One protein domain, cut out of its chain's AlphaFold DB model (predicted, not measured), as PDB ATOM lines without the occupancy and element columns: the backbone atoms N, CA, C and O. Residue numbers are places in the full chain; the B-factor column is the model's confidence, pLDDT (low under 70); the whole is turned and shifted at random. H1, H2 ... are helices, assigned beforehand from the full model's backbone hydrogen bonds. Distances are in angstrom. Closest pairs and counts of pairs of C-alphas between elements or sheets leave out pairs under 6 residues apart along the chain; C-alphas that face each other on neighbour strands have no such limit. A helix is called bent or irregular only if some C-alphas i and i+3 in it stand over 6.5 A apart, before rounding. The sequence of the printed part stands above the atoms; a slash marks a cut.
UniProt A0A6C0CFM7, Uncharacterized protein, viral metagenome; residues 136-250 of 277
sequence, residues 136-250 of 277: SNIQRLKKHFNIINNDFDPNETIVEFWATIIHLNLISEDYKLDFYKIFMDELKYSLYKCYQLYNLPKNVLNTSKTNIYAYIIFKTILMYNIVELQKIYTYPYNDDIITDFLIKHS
ATOM      1  N   SER A 136     117.571  95.378 -68.858       97.56
ATOM      2  CA  SER A 136     117.583  95.671 -67.419       97.56
ATOM      3  C   SER A 136     118.963  96.131 -66.937       97.56
ATOM      4  O   SER A 136     119.057  97.133 -66.231       97.56
ATOM      5  N   ASN A 137     120.036  95.466 -67.364       97.81
ATOM      6  CA  ASN A 137     121.410  95.827 -67.020       97.81
ATOM      7  C   ASN A 137     121.853  97.142 -67.662       97.81
ATOM      8  O   ASN A 137     122.442  97.982 -66.979       97.81
ATOM      9  N   ILE A 138     121.474  97.388 -68.920       97.19
ATOM     10  CA  ILE A 138     121.690  98.689 -69.572       97.19
ATOM     11  C   ILE A 138     121.046  99.806 -68.737       97.19
ATOM     12  O   ILE A 138     121.700 100.801 -68.431       97.19
ATOM     13  N   GLN A 139     119.795  99.634 -68.295       97.25
ATOM     14  CA  GLN A 139     119.108 100.638 -67.471       97.25
ATOM     15  C   GLN A 139     119.747 100.815 -66.089       97.25
ATOM     16  O   GLN A 139     119.851 101.945 -65.607       97.25
ATOM     17  N   ARG A 140     120.228  99.735 -65.459       98.19
ATOM     18  CA  ARG A 140     120.976  99.805 -64.190       98.19
ATOM     19  C   ARG A 140     122.248 100.638 -64.339       98.19
ATOM     20  O   ARG A 140     122.469 101.543 -63.536       98.19
ATOM     21  N   LEU A 141     123.030 100.394 -65.392       97.69
ATOM     22  CA  LEU A 141     124.236 101.167 -65.701       97.69
ATOM     23  C   LEU A 141     123.897 102.630 -66.008       97.69
ATOM     24  O   LEU A 141     124.499 103.530 -65.420       97.69
ATOM     25  N   LYS A 142     122.893 102.885 -66.858       96.00
ATOM     26  CA  LYS A 142     122.456 104.251 -67.182       96.00
ATOM     27  C   LYS A 142     122.033 105.021 -65.935       96.00
ATOM     28  O   LYS A 142     122.439 106.169 -65.774       96.00
ATOM     29  N   LYS A 143     121.278 104.388 -65.034       96.69
ATOM     30  CA  LYS A 143     120.846 104.993 -63.770       96.69
ATOM     31  C   LYS A 143     122.026 105.278 -62.839       96.69
ATOM     32  O   LYS A 143     122.118 106.388 -62.324       96.69
ATOM     33  N   HIS A 144     122.925 104.313 -62.637       96.88
ATOM     34  CA  HIS A 144     124.065 104.459 -61.720       96.88
ATOM     35  C   HIS A 144     125.049 105.541 -62.172       96.88
ATOM     36  O   HIS A 144     125.500 106.351 -61.367       96.88
ATOM     37  N   PHE A 145     125.348 105.587 -63.472       93.50
ATOM     38  CA  PHE A 145     126.316 106.522 -64.054       93.50
ATOM     39  C   PHE A 145     125.680 107.797 -64.635       93.50
ATOM     40  O   PHE A 145     126.387 108.633 -65.189       93.50
ATOM     41  N   ASN A 146     124.360 107.972 -64.500       93.44
ATOM     42  CA  ASN A 146     123.593 109.098 -65.047       93.44
ATOM     43  C   ASN A 146     123.794 109.309 -66.567       93.44
ATOM     44  O   ASN A 146     123.997 110.429 -67.041       93.44
ATOM     45  N   ILE A 147     123.761 108.219 -67.339       92.88
ATOM     46  CA  ILE A 147     123.938 108.227 -68.800       92.88
ATOM     47  C   ILE A 147     122.583 108.478 -69.468       92.88
ATOM     48  O   ILE A 147     121.658 107.675 -69.334       92.88
ATOM     49  N   ILE A 148     122.481 109.558 -70.245       90.56
ATOM     50  CA  ILE A 148     121.240 109.947 -70.939       90.56
ATOM     51  C   ILE A 148     121.201 109.379 -72.368       90.56
ATOM     52  O   ILE A 148     120.122 109.198 -72.926       90.56
ATOM     53  N   ASN A 149     122.354 109.021 -72.946       86.12
ATOM     54  CA  ASN A 149     122.456 108.474 -74.302       86.12
ATOM     55  C   ASN A 149     121.528 107.259 -74.522       86.12
ATOM     56  O   ASN A 149     121.601 106.262 -73.798       86.12
ATOM     57  N   ASN A 150     120.652 107.342 -75.523       85.56
ATOM     58  CA  ASN A 150     119.749 106.253 -75.896       85.56
ATOM     59  C   ASN A 150     120.459 105.147 -76.678       85.56
ATOM     60  O   ASN A 150     120.091 103.990 -76.523       85.56
ATOM     61  N   ASP A 151     121.520 105.493 -77.403       86.25
ATOM     62  CA  ASP A 151     122.321 104.569 -78.209       86.25
ATOM     63  C   ASP A 151     123.503 104.002 -77.402       86.25
ATOM     64  O   ASP A 151     124.564 103.710 -77.949       86.25
ATOM     65  N   PHE A 152     123.361 103.937 -76.074       91.19
ATOM     66  CA  PHE A 152     124.406 103.428 -75.195       91.19
ATOM     67  C   PHE A 152     124.491 101.903 -75.289       91.19
ATOM     68  O   PHE A 152     123.540 101.212 -74.925       91.19
ATOM     69  N   ASP A 153     125.651 101.399 -75.705       92.44
ATOM     70  CA  ASP A 153     125.944  99.971 -75.781       92.44
ATOM     71  C   ASP A 153     127.102  99.593 -74.837       92.44
ATOM     72  O   ASP A 153     128.263  99.922 -75.110       92.44
ATOM     73  N   PRO A 154     126.826  98.901 -73.713       94.00
ATOM     74  CA  PRO A 154     127.871  98.429 -72.814       94.00
ATOM     75  C   PRO A 154     128.796  97.375 -73.430       94.00
ATOM     76  O   PRO A 154     129.892  97.196 -72.895       94.00
ATOM     77  N   ASN A 155     128.423  96.706 -74.529       92.94
ATOM     78  CA  ASN A 155     129.291  95.714 -75.179       92.94
ATOM     79  C   ASN A 155     130.613  96.278 -75.652       92.94
ATOM     80  O   ASN A 155     131.640  95.599 -75.573       92.94
ATOM     81  N   GLU A 156     130.600  97.544 -76.048       93.81
ATOM     82  CA  GLU A 156     131.808  98.275 -76.397       93.81
ATOM     83  C   GLU A 156     132.844  98.254 -75.268       93.81
ATOM     84  O   GLU A 156     134.041  98.304 -75.528       93.81
ATOM     85  N   THR A 157     132.412  98.107 -74.010       95.56
ATOM     86  CA  THR A 157     133.307  97.969 -72.855       95.56
ATOM     87  C   THR A 157     134.139  96.700 -72.965       95.56
ATOM     88  O   THR A 157     135.349  96.740 -72.763       95.56
ATOM     89  N   ILE A 158     133.491  95.571 -73.261       95.31
ATOM     90  CA  ILE A 158     134.133  94.256 -73.297       95.31
ATOM     91  C   ILE A 158     135.044  94.158 -74.514       95.31
ATOM     92  O   ILE A 158     136.190  93.719 -74.395       95.31
ATOM     93  N   VAL A 159     134.564  94.633 -75.663       94.44
ATOM     94  CA  VAL A 159     135.341  94.651 -76.904       94.44
ATOM     95  C   VAL A 159     136.548  95.578 -76.777       94.44
ATOM     96  O   VAL A 159     137.662  95.161 -77.091       94.44
ATOM     97  N   GLU A 160     136.382  96.796 -76.252       96.06
ATOM     98  CA  GLU A 160     137.499  97.728 -76.069       96.06
ATOM     99  C   GLU A 160     138.491  97.239 -75.005       96.06
ATOM    100  O   GLU A 160     139.704  97.381 -75.187       96.06
ATOM    101  N   PHE A 161     138.011  96.621 -73.922       96.62
ATOM    102  CA  PHE A 161     138.863  96.007 -72.904       96.62
ATOM    103  C   PHE A 161     139.754  94.915 -73.509       96.62
ATOM    104  O   PHE A 161     140.980  95.008 -73.415       96.62
ATOM    105  N   TRP A 162     139.177  93.935 -74.209       95.56
ATOM    106  CA  TRP A 162     139.963  92.867 -74.830       95.56
ATOM    107  C   TRP A 162     140.843  93.366 -75.976       95.56
ATOM    108  O   TRP A 162     141.994  92.939 -76.073       95.56
ATOM    109  N   ALA A 163     140.366  94.312 -76.792       95.94
ATOM    110  CA  ALA A 163     141.189  94.955 -77.816       95.94
ATOM    111  C   ALA A 163     142.428  95.613 -77.195       95.94
ATOM    112  O   ALA A 163     143.523  95.473 -77.733       95.94
ATOM    113  N   THR A 164     142.280  96.271 -76.042       97.56
ATOM    114  CA  THR A 164     143.396  96.902 -75.322       97.56
ATOM    115  C   THR A 164     144.407  95.864 -74.833       97.56
ATOM    116  O   THR A 164     145.594  95.982 -75.134       97.56
ATOM    117  N   ILE A 165     143.952  94.824 -74.123       97.12
ATOM    118  CA  ILE A 165     144.832  93.778 -73.573       97.12
ATOM    119  C   ILE A 165     145.578  93.032 -74.685       97.12
ATOM    120  O   ILE A 165     146.798  92.873 -74.618       97.12
ATOM    121  N   ILE A 166     144.865  92.615 -75.734       97.06
ATOM    122  CA  ILE A 166     145.452  91.882 -76.863       97.06
ATOM    123  C   ILE A 166     146.437  92.777 -77.626       97.06
ATOM    124  O   ILE A 166     147.526  92.317 -77.967       97.06
ATOM    125  N   HIS A 167     146.106  94.052 -77.866       97.75
ATOM    126  CA  HIS A 167     147.011  94.986 -78.551       97.75
ATOM    127  C   HIS A 167     148.308  95.196 -77.766       97.75
ATOM    128  O   HIS A 167     149.390  95.098 -78.344       97.75
ATOM    129  N   LEU A 168     148.221  95.395 -76.445       97.75
ATOM    130  CA  LEU A 168     149.395  95.479 -75.572       97.75
ATOM    131  C   LEU A 168     150.248  94.207 -75.634       97.75
ATOM    132  O   LEU A 168     151.465  94.306 -75.774       97.75
ATOM    133  N   ASN A 169     149.637  93.019 -75.587       98.00
ATOM    134  CA  ASN A 169     150.377  91.758 -75.686       98.00
ATOM    135  C   ASN A 169     151.122  91.642 -77.026       98.00
ATOM    136  O   ASN A 169     152.305  91.314 -77.061       98.00
ATOM    137  N   LEU A 170     150.468  91.994 -78.134       97.56
ATOM    138  CA  LEU A 170     151.087  91.969 -79.461       97.56
ATOM    139  C   LEU A 170     152.240  92.977 -79.590       97.56
ATOM    140  O   LEU A 170     153.256  92.665 -80.211       97.56
ATOM    141  N   ILE A 171     152.115  94.161 -78.985       96.06
ATOM    142  CA  ILE A 171     153.211  95.138 -78.899       96.06
ATOM    143  C   ILE A 171     154.365  94.581 -78.063       96.06
ATOM    144  O   ILE A 171     155.519  94.670 -78.482       96.06
ATOM    145  N   SER A 172     154.071  93.998 -76.899       97.44
ATOM    146  CA  SER A 172     155.074  93.371 -76.035       97.44
ATOM    147  C   SER A 172     155.870  92.308 -76.794       97.44
ATOM    148  O   SER A 172     157.102  92.339 -76.778       97.44
ATOM    149  N   GLU A 173     155.193  91.437 -77.545       96.25
ATOM    150  CA  GLU A 173     155.826  90.385 -78.346       96.25
ATOM    151  C   GLU A 173     156.714  90.930 -79.474       96.25
ATOM    152  O   GLU A 173     157.840  90.444 -79.658       96.25
ATOM    153  N   ASP A 174     156.212  91.908 -80.231       94.06
ATOM    154  CA  ASP A 174     156.882  92.444 -81.419       94.06
ATOM    155  C   ASP A 174     158.097  93.301 -81.056       94.06
ATOM    156  O   ASP A 174     159.139  93.212 -81.708       94.06
ATOM    157  N   TYR A 175     157.973  94.109 -80.002       94.69
ATOM    158  CA  TYR A 175     159.002  95.053 -79.567       94.69
ATOM    159  C   TYR A 175     159.833  94.551 -78.383       94.69
ATOM    160  O   TYR A 175     160.711  95.271 -77.913       94.69
ATOM    161  N   LYS A 176     159.573  93.328 -77.899       96.75
ATOM    162  CA  LYS A 176     160.238  92.726 -76.727       96.75
ATOM    163  C   LYS A 176     160.150  93.614 -75.481       96.75
ATOM    164  O   LYS A 176     161.109  93.744 -74.725       96.75
ATOM    165  N   LEU A 177     158.989  94.237 -75.286       96.12
ATOM    166  CA  LEU A 177     158.707  95.069 -74.119       96.12
ATOM    167  C   LEU A 177     158.107  94.221 -73.002       96.12
ATOM    168  O   LEU A 177     157.372  93.275 -73.267       96.12
ATOM    169  N   ASP A 178     158.363  94.595 -71.753       97.50
ATOM    170  CA  ASP A 178     157.703  93.982 -70.603       97.50
ATOM    171  C   ASP A 178     156.196  94.300 -70.613       97.50
ATOM    172  O   ASP A 178     155.805  95.472 -70.566       97.50
ATOM    173  N   PHE A 179     155.355  93.261 -70.700       97.50
ATOM    174  CA  PHE A 179     153.899  93.413 -70.792       97.50
ATOM    175  C   PHE A 179     153.316  94.131 -69.571       97.50
ATOM    176  O   PHE A 179     152.481  95.022 -69.719       97.50
ATOM    177  N   TYR A 180     153.767  93.770 -68.367       96.88
ATOM    178  CA  TYR A 180     153.253  94.358 -67.133       96.88
ATOM    179  C   TYR A 180     153.532  95.864 -67.085       96.88
ATOM    180  O   TYR A 180     152.641  96.652 -66.772       96.88
ATOM    181  N   LYS A 181     154.734  96.286 -67.480       96.56
ATOM    182  CA  LYS A 181     155.121  97.695 -67.552       96.56
ATOM    183  C   LYS A 181     154.236  98.481 -68.517       96.56
ATOM    184  O   LYS A 181     153.665  99.490 -68.109       96.56
ATOM    185  N   ILE A 182     154.073  98.016 -69.760       96.50
ATOM    186  CA  ILE A 182     153.236  98.727 -70.743       96.50
ATOM    187  C   ILE A 182     151.750  98.705 -70.359       96.50
ATOM    188  O   ILE A 182     151.041  99.674 -70.623       96.50
ATOM    189  N   PHE A 183     151.280  97.650 -69.685       97.25
ATOM    190  CA  PHE A 183     149.933  97.592 -69.120       97.25
ATOM    191  C   PHE A 183     149.741  98.631 -68.012       97.25
ATOM    192  O   PHE A 183     148.741  99.347 -68.010       97.25
ATOM    193  N   MET A 184     150.702  98.762 -67.096       96.31
ATOM    194  CA  MET A 184     150.633  99.750 -66.017       96.31
ATOM    195  C   MET A 184     150.696 101.186 -66.541       96.31
ATOM    196  O   MET A 184     149.993 102.059 -66.026       96.31
ATOM    197  N   ASP A 185     151.501 101.445 -67.569       95.44
ATOM    198  CA  ASP A 185     151.546 102.753 -68.225       95.44
ATOM    199  C   ASP A 185     150.222 103.064 -68.941       95.44
ATOM    200  O   ASP A 185     149.696 104.177 -68.823       95.44
ATOM    201  N   GLU A 186     149.612 102.062 -69.578       96.50
ATOM    202  CA  GLU A 186     148.294 102.196 -70.194       96.50
ATOM    203  C   GLU A 186     147.173 102.413 -69.165       96.50
ATOM    204  O   GLU A 186     146.295 103.254 -69.369       96.50
ATOM    205  N   LEU A 187     147.215 101.726 -68.022       96.62
ATOM    206  CA  LEU A 187     146.266 101.935 -66.929       96.62
ATOM    207  C   LEU A 187     146.354 103.367 -66.380       96.62
ATOM    208  O   LEU A 187     145.324 104.013 -66.177       96.62
ATOM    209  N   LYS A 188     147.569 103.899 -66.189       95.81
ATOM    210  CA  LYS A 188     147.763 105.301 -65.781       95.81
ATOM    211  C   LYS A 188     147.178 106.266 -66.808       95.81
ATOM    212  O   LYS A 188     146.534 107.246 -66.430       95.81
ATOM    213  N   TYR A 189     147.390 106.005 -68.098       95.75
ATOM    214  CA  TYR A 189     146.827 106.824 -69.169       95.75
ATOM    215  C   TYR A 189     145.293 106.767 -69.189       95.75
ATOM    216  O   TYR A 189     144.636 107.803 -69.289       95.75
ATOM    217  N   SER A 190     144.719 105.581 -69.009       95.94
ATOM    218  CA  SER A 190     143.272 105.368 -68.935       95.94
ATOM    219  C   SER A 190     142.642 106.087 -67.728       95.94
ATOM    220  O   SER A 190     141.652 106.804 -67.888       95.94
ATOM    221  N   LEU A 191     143.272 106.035 -66.546       96.56
ATOM    222  CA  LEU A 191     142.870 106.818 -65.365       96.56
ATOM    223  C   LEU A 191     142.939 108.333 -65.614       96.56
ATOM    224  O   LEU A 191     142.019 109.060 -65.234       96.56
ATOM    225  N   TYR A 192     143.990 108.807 -66.287       95.19
ATOM    226  CA  TYR A 192     144.094 110.205 -66.709       95.19
ATOM    227  C   TYR A 192     142.942 110.601 -67.646       95.19
ATOM    228  O   TYR A 192     142.329 111.652 -67.452       95.19
ATOM    229  N   LYS A 193     142.571 109.756 -68.617       94.50
ATOM    230  CA  LYS A 193     141.421 110.027 -69.496       94.50
ATOM    231  C   LYS A 193     140.105 110.063 -68.726       94.50
ATOM    232  O   LYS A 193     139.302 110.962 -68.969       94.50
ATOM    233  N   CYS A 194     139.901 109.170 -67.758       95.12
ATOM    234  CA  CYS A 194     138.759 109.261 -66.848       95.12
ATOM    235  C   CYS A 194     138.741 110.599 -66.101       95.12
ATOM    236  O   CYS A 194     137.707 111.264 -66.097       95.12
ATOM    237  N   TYR A 195     139.870 111.028 -65.526       94.38
ATOM    238  CA  TYR A 195     139.974 112.326 -64.849       94.38
ATOM    239  C   TYR A 195     139.563 113.475 -65.777       94.38
ATOM    240  O   TYR A 195     138.769 114.329 -65.390       94.38
ATOM    241  N   GLN A 196     140.040 113.483 -67.022       92.50
ATOM    242  CA  GLN A 196     139.661 114.524 -67.977       92.50
ATOM    243  C   GLN A 196     138.164 114.538 -68.278       92.50
ATOM    244  O   GLN A 196     137.568 115.612 -68.292       92.50
ATOM    245  N   LEU A 197     137.551 113.370 -68.478       91.88
ATOM    246  CA  LEU A 197     136.115 113.276 -68.736       91.88
ATOM    247  C   LEU A 197     135.279 113.724 -67.538       91.88
ATOM    248  O   LEU A 197     134.293 114.428 -67.726       91.88
ATOM    249  N   TYR A 198     135.675 113.363 -66.317       91.19
ATOM    250  CA  TYR A 198     134.960 113.778 -65.108       91.19
ATOM    251  C   TYR A 198     135.063 115.281 -64.822       91.19
ATOM    252  O   TYR A 198     134.202 115.817 -64.128       91.19
ATOM    253  N   ASN A 199     136.066 115.964 -65.380       90.75
ATOM    254  CA  ASN A 199     136.193 117.421 -65.313       90.75
ATOM    255  C   ASN A 199     135.429 118.161 -66.420       90.75
ATOM    256  O   ASN A 199     135.398 119.393 -66.419       90.75
ATOM    257  N   LEU A 200     134.813 117.449 -67.367       90.19
ATOM    258  CA  LEU A 200     133.913 118.081 -68.324       90.19
ATOM    259  C   LEU A 200     132.612 118.511 -67.637       90.19
ATOM    260  O   LEU A 200     132.182 117.886 -66.662       90.19
ATOM    261  N   PRO A 201     131.922 119.535 -68.170       88.38
ATOM    262  CA  PRO A 201     130.572 119.854 -67.730       88.38
ATOM    263  C   PRO A 201     129.680 118.602 -67.774       88.38
ATOM    264  O   PRO A 201     129.643 117.892 -68.781       88.38
ATOM    265  N   LYS A 202     128.954 118.311 -66.683       83.81
ATOM    266  CA  LYS A 202     128.179 117.058 -66.532       83.81
ATOM    267  C   LYS A 202     127.222 116.801 -67.696       83.81
ATOM    268  O   LYS A 202     127.064 115.664 -68.132       83.81
ATOM    269  N   ASN A 203     126.597 117.855 -68.214       82.19
ATOM    270  CA  ASN A 203     125.719 117.780 -69.377       82.19
ATOM    271  C   ASN A 203     126.457 117.251 -70.617       82.19
ATOM    272  O   ASN A 203     125.893 116.431 -71.330       82.19
ATOM    273  N   VAL A 204     127.710 117.639 -70.852       83.19
ATOM    274  CA  VAL A 204     128.494 117.223 -72.029       83.19
ATOM    275  C   VAL A 204     128.785 115.726 -71.998       83.19
ATOM    276  O   VAL A 204     128.580 115.039 -72.997       83.19
ATOM    277  N   LEU A 205     129.218 115.204 -70.847       83.62
ATOM    278  CA  LEU A 205     129.522 113.780 -70.701       83.62
ATOM    279  C   LEU A 205     128.243 112.929 -70.755       83.62
ATOM    280  O   LEU A 205     128.170 111.954 -71.509       83.62
ATOM    281  N   ASN A 206     127.210 113.327 -70.008       82.12
ATOM    282  CA  ASN A 206     125.987 112.535 -69.839       82.12
ATOM    283  C   ASN A 206     125.097 112.527 -71.085       82.12
ATOM    284  O   ASN A 206     124.390 111.545 -71.317       82.12
ATOM    285  N   THR A 207     125.141 113.594 -71.891       77.81
ATOM    286  CA  THR A 207     124.395 113.702 -73.159       77.81
ATOM    287  C   THR A 207     125.232 113.347 -74.388       77.81
ATOM    288  O   THR A 207     124.758 113.503 -75.517       77.81
ATOM    289  N   SER A 208     126.467 112.863 -74.197       76.25
ATOM    290  CA  SER A 208     127.319 112.460 -75.313       76.25
ATOM    291  C   SER A 208     126.609 111.414 -76.177       76.25
ATOM    292  O   SER A 208     126.093 110.412 -75.686       76.25
ATOM    293  N   LYS A 209     126.577 111.636 -77.494       78.25
ATOM    294  CA  LYS A 209     125.940 110.717 -78.460       78.25
ATOM    295  C   LYS A 209     126.901 109.598 -78.867       78.25
ATOM    296  O   LYS A 209     127.091 109.330 -80.052       78.25
ATOM    297  N   THR A 210     127.631 109.061 -77.894       82.50
ATOM    298  CA  THR A 210     128.746 108.130 -78.101       82.50
ATOM    299  C   THR A 210     128.835 107.136 -76.953       82.50
ATOM    300  O   THR A 210     128.379 107.419 -75.846       82.50
ATOM    301  N   ASN A 211     129.516 106.016 -77.179       89.00
ATOM    302  CA  ASN A 211     129.810 105.015 -76.153       89.00
ATOM    303  C   ASN A 211     131.046 105.373 -75.309       89.00
ATOM    304  O   ASN A 211     131.808 104.503 -74.906       89.00
ATOM    305  N   ILE A 212     131.269 106.660 -75.014       91.69
ATOM    306  CA  ILE A 212     132.483 107.111 -74.314       91.69
ATOM    307  C   ILE A 212     132.614 106.536 -72.897       91.69
ATOM    308  O   ILE A 212     133.723 106.242 -72.450       91.69
ATOM    309  N   TYR A 213     131.482 106.312 -72.216       94.25
ATOM    310  CA  TYR A 213     131.457 105.586 -70.948       94.25
ATOM    311  C   TYR A 213     132.027 104.175 -71.112       94.25
ATOM    312  O   TYR A 213     132.870 103.782 -70.316       94.25
ATOM    313  N   ALA A 214     131.640 103.457 -72.167       94.62
ATOM    314  CA  ALA A 214     132.135 102.114 -72.438       94.62
ATOM    315  C   ALA A 214     133.629 102.118 -72.815       94.62
ATOM    316  O   ALA A 214     134.431 101.431 -72.181       94.62
ATOM    317  N   TYR A 215     134.020 102.965 -73.776       94.25
ATOM    318  CA  TYR A 215     135.386 103.013 -74.313       94.25
ATOM    319  C   TYR A 215     136.444 103.456 -73.296       94.25
ATOM    320  O   TYR A 215     137.594 103.023 -73.367       94.25
ATOM    321  N   ILE A 216     136.086 104.355 -72.374       95.19
ATOM    322  CA  ILE A 216     137.050 104.963 -71.451       95.19
ATOM    323  C   ILE A 216     136.735 104.569 -70.011       95.19
ATOM    324  O   ILE A 216     137.559 103.924 -69.373       95.19
ATOM    325  N   ILE A 217     135.563 104.925 -69.483       96.62
ATOM    326  CA  ILE A 217     135.285 104.805 -68.043       96.62
ATOM    327  C   ILE A 217     135.174 103.338 -67.617       96.62
ATOM    328  O   ILE A 217     135.916 102.892 -66.743       96.62
ATOM    329  N   PHE A 218     134.293 102.568 -68.249       97.81
ATOM    330  CA  PHE A 218     134.030 101.182 -67.870       97.81
ATOM    331  C   PHE A 218     135.233 100.294 -68.174       97.81
ATOM    332  O   PHE A 218     135.651  99.531 -67.305       97.81
ATOM    333  N   LYS A 219     135.874 100.478 -69.337       97.25
ATOM    334  CA  LYS A 219     137.161  99.840 -69.653       97.25
ATOM    335  C   LYS A 219     138.190 100.068 -68.539       97.25
ATOM    336  O   LYS A 219     138.832  99.121 -68.094       97.25
ATOM    337  N   THR A 220     138.328 101.304 -68.058       98.19
ATOM    338  CA  THR A 220     139.288 101.637 -66.992       98.19
ATOM    339  C   THR A 220     138.934 100.961 -65.672       98.19
ATOM    340  O   THR A 220     139.836 100.477 -64.995       98.19
ATOM    341  N   ILE A 221     137.646 100.861 -65.318       98.50
ATOM    342  CA  ILE A 221     137.195 100.106 -64.136       98.50
ATOM    343  C   ILE A 221     137.613  98.635 -64.239       98.50
ATOM    344  O   ILE A 221     138.148  98.091 -63.270       98.50
ATOM    345  N   LEU A 222     137.420  98.005 -65.405       98.00
ATOM    346  CA  LEU A 222     137.841  96.620 -65.633       98.00
ATOM    347  C   LEU A 222     139.362  96.459 -65.519       98.00
ATOM    348  O   LEU A 222     139.833  95.567 -64.818       98.00
ATOM    349  N   MET A 223     140.136  97.344 -66.156       97.81
ATOM    350  CA  MET A 223     141.602  97.296 -66.119       97.81
ATOM    351  C   MET A 223     142.164  97.537 -64.716       97.81
ATOM    352  O   MET A 223     143.059  96.816 -64.282       97.81
ATOM    353  N   TYR A 224     141.643  98.532 -63.996       98.06
ATOM    354  CA  TYR A 224     142.112  98.874 -62.653       98.06
ATOM    355  C   TYR A 224     141.900  97.719 -61.667       98.06
ATOM    356  O   TYR A 224     142.738  97.471 -60.805       98.06
ATOM    357  N   ASN A 225     140.807  96.972 -61.838       98.00
ATOM    358  CA  ASN A 225     140.428  95.864 -60.965       98.00
ATOM    359  C   ASN A 225     140.683  94.488 -61.607       98.00
ATOM    360  O   ASN A 225     140.024  93.510 -61.251       98.00
ATOM    361  N   ILE A 226     141.642  94.387 -62.535       97.25
ATOM    362  CA  ILE A 226     141.887  93.177 -63.338       97.25
ATOM    363  C   ILE A 226     142.100  91.912 -62.491       97.25
ATOM    364  O   ILE A 226     141.616  90.839 -62.841       97.25
ATOM    365  N   VAL A 227     142.771  92.043 -61.340       96.38
ATOM    366  CA  VAL A 227     143.072  90.922 -60.430       96.38
ATOM    367  C   VAL A 227     141.814  90.355 -59.769       96.38
ATOM    368  O   VAL A 227     141.764  89.158 -59.478       96.38
ATOM    369  N   GLU A 228     140.807  91.189 -59.508       97.19
ATOM    370  CA  GLU A 228     139.505  90.732 -59.012       97.19
ATOM    371  C   GLU A 228     138.638  90.239 -60.169       97.19
ATOM    372  O   GLU A 228     138.042  89.168 -60.066       97.19
ATOM    373  N   LEU A 229     138.638  90.968 -61.290       96.62
ATOM    374  CA  LEU A 229     137.875  90.620 -62.483       96.62
ATOM    375  C   LEU A 229     138.202  89.204 -62.963       96.62
ATOM    376  O   LEU A 229     137.289  88.410 -63.150       96.62
ATOM    377  N   GLN A 230     139.483  88.847 -63.090       95.12
ATOM    378  CA  GLN A 230     139.903  87.521 -63.571       95.12
ATOM    379  C   GLN A 230     139.381  86.354 -62.713       95.12
ATOM    380  O   GLN A 230     139.305  85.233 -63.201       95.12
ATOM    381  N   LYS A 231     139.030  86.595 -61.441       96.31
ATOM    382  CA  LYS A 231     138.508  85.555 -60.537       96.31
ATOM    383  C   LYS A 231     137.036  85.246 -60.790       96.31
ATOM    384  O   LYS A 231     136.575  84.173 -60.420       96.31
ATOM    385  N   ILE A 232     136.305  86.202 -61.357       94.75
ATOM    386  CA  ILE A 232     134.854  86.118 -61.566       94.75
ATOM    387  C   ILE A 232     134.470  86.122 -63.047       94.75
ATOM    388  O   ILE A 232     133.328  85.823 -63.392       94.75
ATOM    389  N   TYR A 233     135.399  86.503 -63.925       91.44
ATOM    390  CA  TYR A 233     135.157  86.589 -65.354       91.44
ATOM    391  C   TYR A 233     134.944  85.193 -65.934       91.44
ATOM    392  O   TYR A 233     135.700  84.260 -65.671       91.44
ATOM    393  N   THR A 234     133.907  85.069 -66.752       88.38
ATOM    394  CA  THR A 234     133.541  83.846 -67.468       88.38
ATOM    395  C   THR A 234     133.681  84.075 -68.968       88.38
ATOM    396  O   THR A 234     133.675  85.216 -69.426       88.38
ATOM    397  N   TYR A 235     133.851  82.999 -69.736       82.62
ATOM    398  CA  TYR A 235     133.929  83.062 -71.194       82.62
ATOM    399  C   TYR A 235     132.883  82.119 -71.817       82.62
ATOM    400  O   TYR A 235     133.015  80.904 -71.644       82.62
ATOM    401  N   PRO A 236     131.853  82.634 -72.522       84.88
ATOM    402  CA  PRO A 236     131.541  84.056 -72.714       84.88
ATOM    403  C   PRO A 236     131.198  84.756 -71.390       84.88
ATOM    404  O   PRO A 236     130.890  84.100 -70.393       84.88
ATOM    405  N   TYR A 237     131.278  86.088 -71.375       87.88
ATOM    406  CA  TYR A 237     131.030  86.861 -70.159       87.88
ATOM    407  C   TYR A 237     129.557  86.801 -69.734       87.88
ATOM    408  O   TYR A 237     128.652  86.693 -70.558       87.88
ATOM    409  N   ASN A 238     129.315  86.927 -68.428       92.69
ATOM    410  CA  ASN A 238     127.980  87.106 -67.866       92.69
ATOM    411  C   ASN A 238     127.703  88.602 -67.640       92.69
ATOM    412  O   ASN A 238     128.419  89.266 -66.885       92.69
ATOM    413  N   ASP A 239     126.673  89.137 -68.293       95.12
ATOM    414  CA  ASP A 239     126.357  90.565 -68.274       95.12
ATOM    415  C   ASP A 239     125.867  91.070 -66.910       95.12
ATOM    416  O   ASP A 239     126.156  92.217 -66.558       95.12
ATOM    417  N   ASP A 240     125.213  90.224 -66.107       96.19
ATOM    418  CA  ASP A 240     124.854  90.546 -64.721       96.19
ATOM    419  C   ASP A 240     126.126  90.735 -63.881       96.19
ATOM    420  O   ASP A 240     126.281  91.761 -63.219       96.19
ATOM    421  N   ILE A 241     127.084  89.800 -63.987       96.00
ATOM    422  CA  ILE A 241     128.362  89.860 -63.254       96.00
ATOM    423  C   ILE A 241     129.148  91.115 -63.642       96.00
ATOM    424  O   ILE A 241     129.637  91.830 -62.767       96.00
ATOM    425  N   ILE A 242     129.260  91.414 -64.940       96.69
ATOM    426  CA  ILE A 242     129.963  92.616 -65.408       96.69
ATOM    427  C   ILE A 242     129.260  93.885 -64.925       96.69
ATOM    428  O   ILE A 242     129.921  94.817 -64.468       96.69
ATOM    429  N   THR A 243     127.931  93.932 -65.000       97.94
ATOM    430  CA  THR A 243     127.150  95.088 -64.542       97.94
ATOM    431  C   THR A 243     127.362  95.343 -63.056       97.94
ATOM    432  O   THR A 243     127.669  96.471 -62.658       97.94
ATOM    433  N   ASP A 244     127.256  94.296 -62.241       98.12
ATOM    434  CA  ASP A 244     127.464  94.364 -60.796       98.12
ATOM    435  C   ASP A 244     128.893  94.795 -60.468       98.12
ATOM    436  O   ASP A 244     129.102  95.656 -59.613       98.12
ATOM    437  N   PHE A 245     129.874  94.263 -61.197       98.12
ATOM    438  CA  PHE A 245     131.277  94.622 -61.041       98.12
ATOM    439  C   PHE A 245     131.537  96.101 -61.347       98.12
ATOM    440  O   PHE A 245     132.177  96.790 -60.551       98.12
ATOM    441  N   LEU A 246     131.010  96.614 -62.464       98.25
ATOM    442  CA  LEU A 246     131.152  98.019 -62.854       98.25
ATOM    443  C   LEU A 246     130.503  98.965 -61.835       98.25
ATOM    444  O   LEU A 246     131.078 100.005 -61.517       98.25
ATOM    445  N   ILE A 247     129.331  98.605 -61.307       98.44
ATOM    446  CA  ILE A 247     128.632  99.382 -60.272       98.44
ATOM    447  C   ILE A 247     129.414  99.354 -58.954       98.44
ATOM    448  O   ILE A 247     129.648 100.409 -58.362       98.44
ATOM    449  N   LYS A 248     129.855  98.170 -58.512       98.06
ATOM    450  CA  LYS A 248     130.638  97.976 -57.280       98.06
ATOM    451  C   LYS A 248     131.926  98.800 -57.300       98.06
ATOM    452  O   LYS A 248     132.254  99.454 -56.311       98.06
ATOM    453  N   HIS A 249     132.625  98.790 -58.431       97.69
ATOM    454  CA  HIS A 249     133.938  99.415 -58.602       97.69
ATOM    455  C   HIS A 249     133.885 100.767 -59.317       97.69
ATOM    456  O   HIS A 249     134.886 101.236 -59.855       97.69
ATOM    457  N   SER A 250     132.732 101.442 -59.303       96.12
ATOM    458  CA  SER A 250     132.545 102.708 -60.021       96.12
ATOM    459  C   SER A 250     133.406 103.864 -59.492       96.12
ATOM    460  O   SER A 250     133.497 104.911 -60.133       96.12
TER     461      SER A 250
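AT A GLANCE: This is residues 136 to 250 of the 277 residues of an uncharacterized protein of viral metagenome (UniProt A0A6C0CFM7). Look for a splayed helical hairpin: the long helices H2 and H3 meet near their joined ends and open as a V, and H5 sits between them toward the open side, in the middle of the domain. H1 and H7 stand side by side at the end of the domain far from the V's tip, with short H6 near H7 and H5, and small H4 past the end of H3. The printed part has 115 residues with seven named helices, H1 to H7 in chain order, and no named strand; its class is all helix. It is compact, with a radius of gyration of the C-alphas of 14.6 A, and spans 43 by 31 by 21 A.

HOW THE PARTS SIT: Start at H1, residues 136 to 145, which touches H7, residues 239 to 248, at a shallow tilt of 16 degrees, the same way; their closest C-alphas are those of Asn 137 and Thr 243, 6.3 A apart. Next find H2, residues 155 to 175, and H3, residues 179 to 198, a hairpin at a steep tilt of 38 degrees, opposite ways. They touch with residues 165 to 172 and 179 to 183 alone, closest at C-alphas 172 and 179, 5.4 A apart. H4, residues 202 to 206, is close to H3 but not clearly touching, the C-alphas of Leu 197 and Leu 205 being closest at 6.9 A. Then comes the hub, H5, residues 212 to 224, only just irregular: C-alphas 215 and 218 are 6.8 A apart. It touches residues 155 to 161 of H2 at a steep tilt of 59 degrees, with the closest C-alphas, Thr 157 and Ala 214, 4.3 A apart. It touches residues 187 to 194 of H3 at a steep tilt of 45 degrees, closest at C-alphas 194 and 217, 5.8 A. With residues 218 to 222 it only just touches H7, with 3 pairs of C-alphas within 8 A, closest at Ile 221 and Leu 246, 6.5 A. H6, residues 226 to 232, is close to H5 but not clearly touching, about perpendicular at 88 degrees, with C-alphas 222 and 229 closest at 6.8 A. Every O i to N i+4 pair is within hydrogen-bond range in H1, H2, H3, H4 and H7; H5 has 7 of 9, and H6 has 1 of 3 beside 3 of 4 O i to N i+3 pairs.

IN THESE COORDINATES: Find C-alpha 136 at (117.583, 95.671, -67.419), where H1 begins; it is 14.3 A long. H2 runs 30.0 A to C-alpha 175 at (159.002, 95.053, -79.567), and H3 28.4 A. H4 is 6.0 A, H5 17.2 A and H6 10.1 A long. H7, 13.9 A, ends at C-alpha 248 at (130.638, 97.976, -57.280).

THE WHOLE: The two farthest C-alphas, Ser 136 and Lys 176, are 43.8 A apart. The printed part has no cut and no long link. Mean pLDDT of the printed part is 93.9, and no printed residue is under 70.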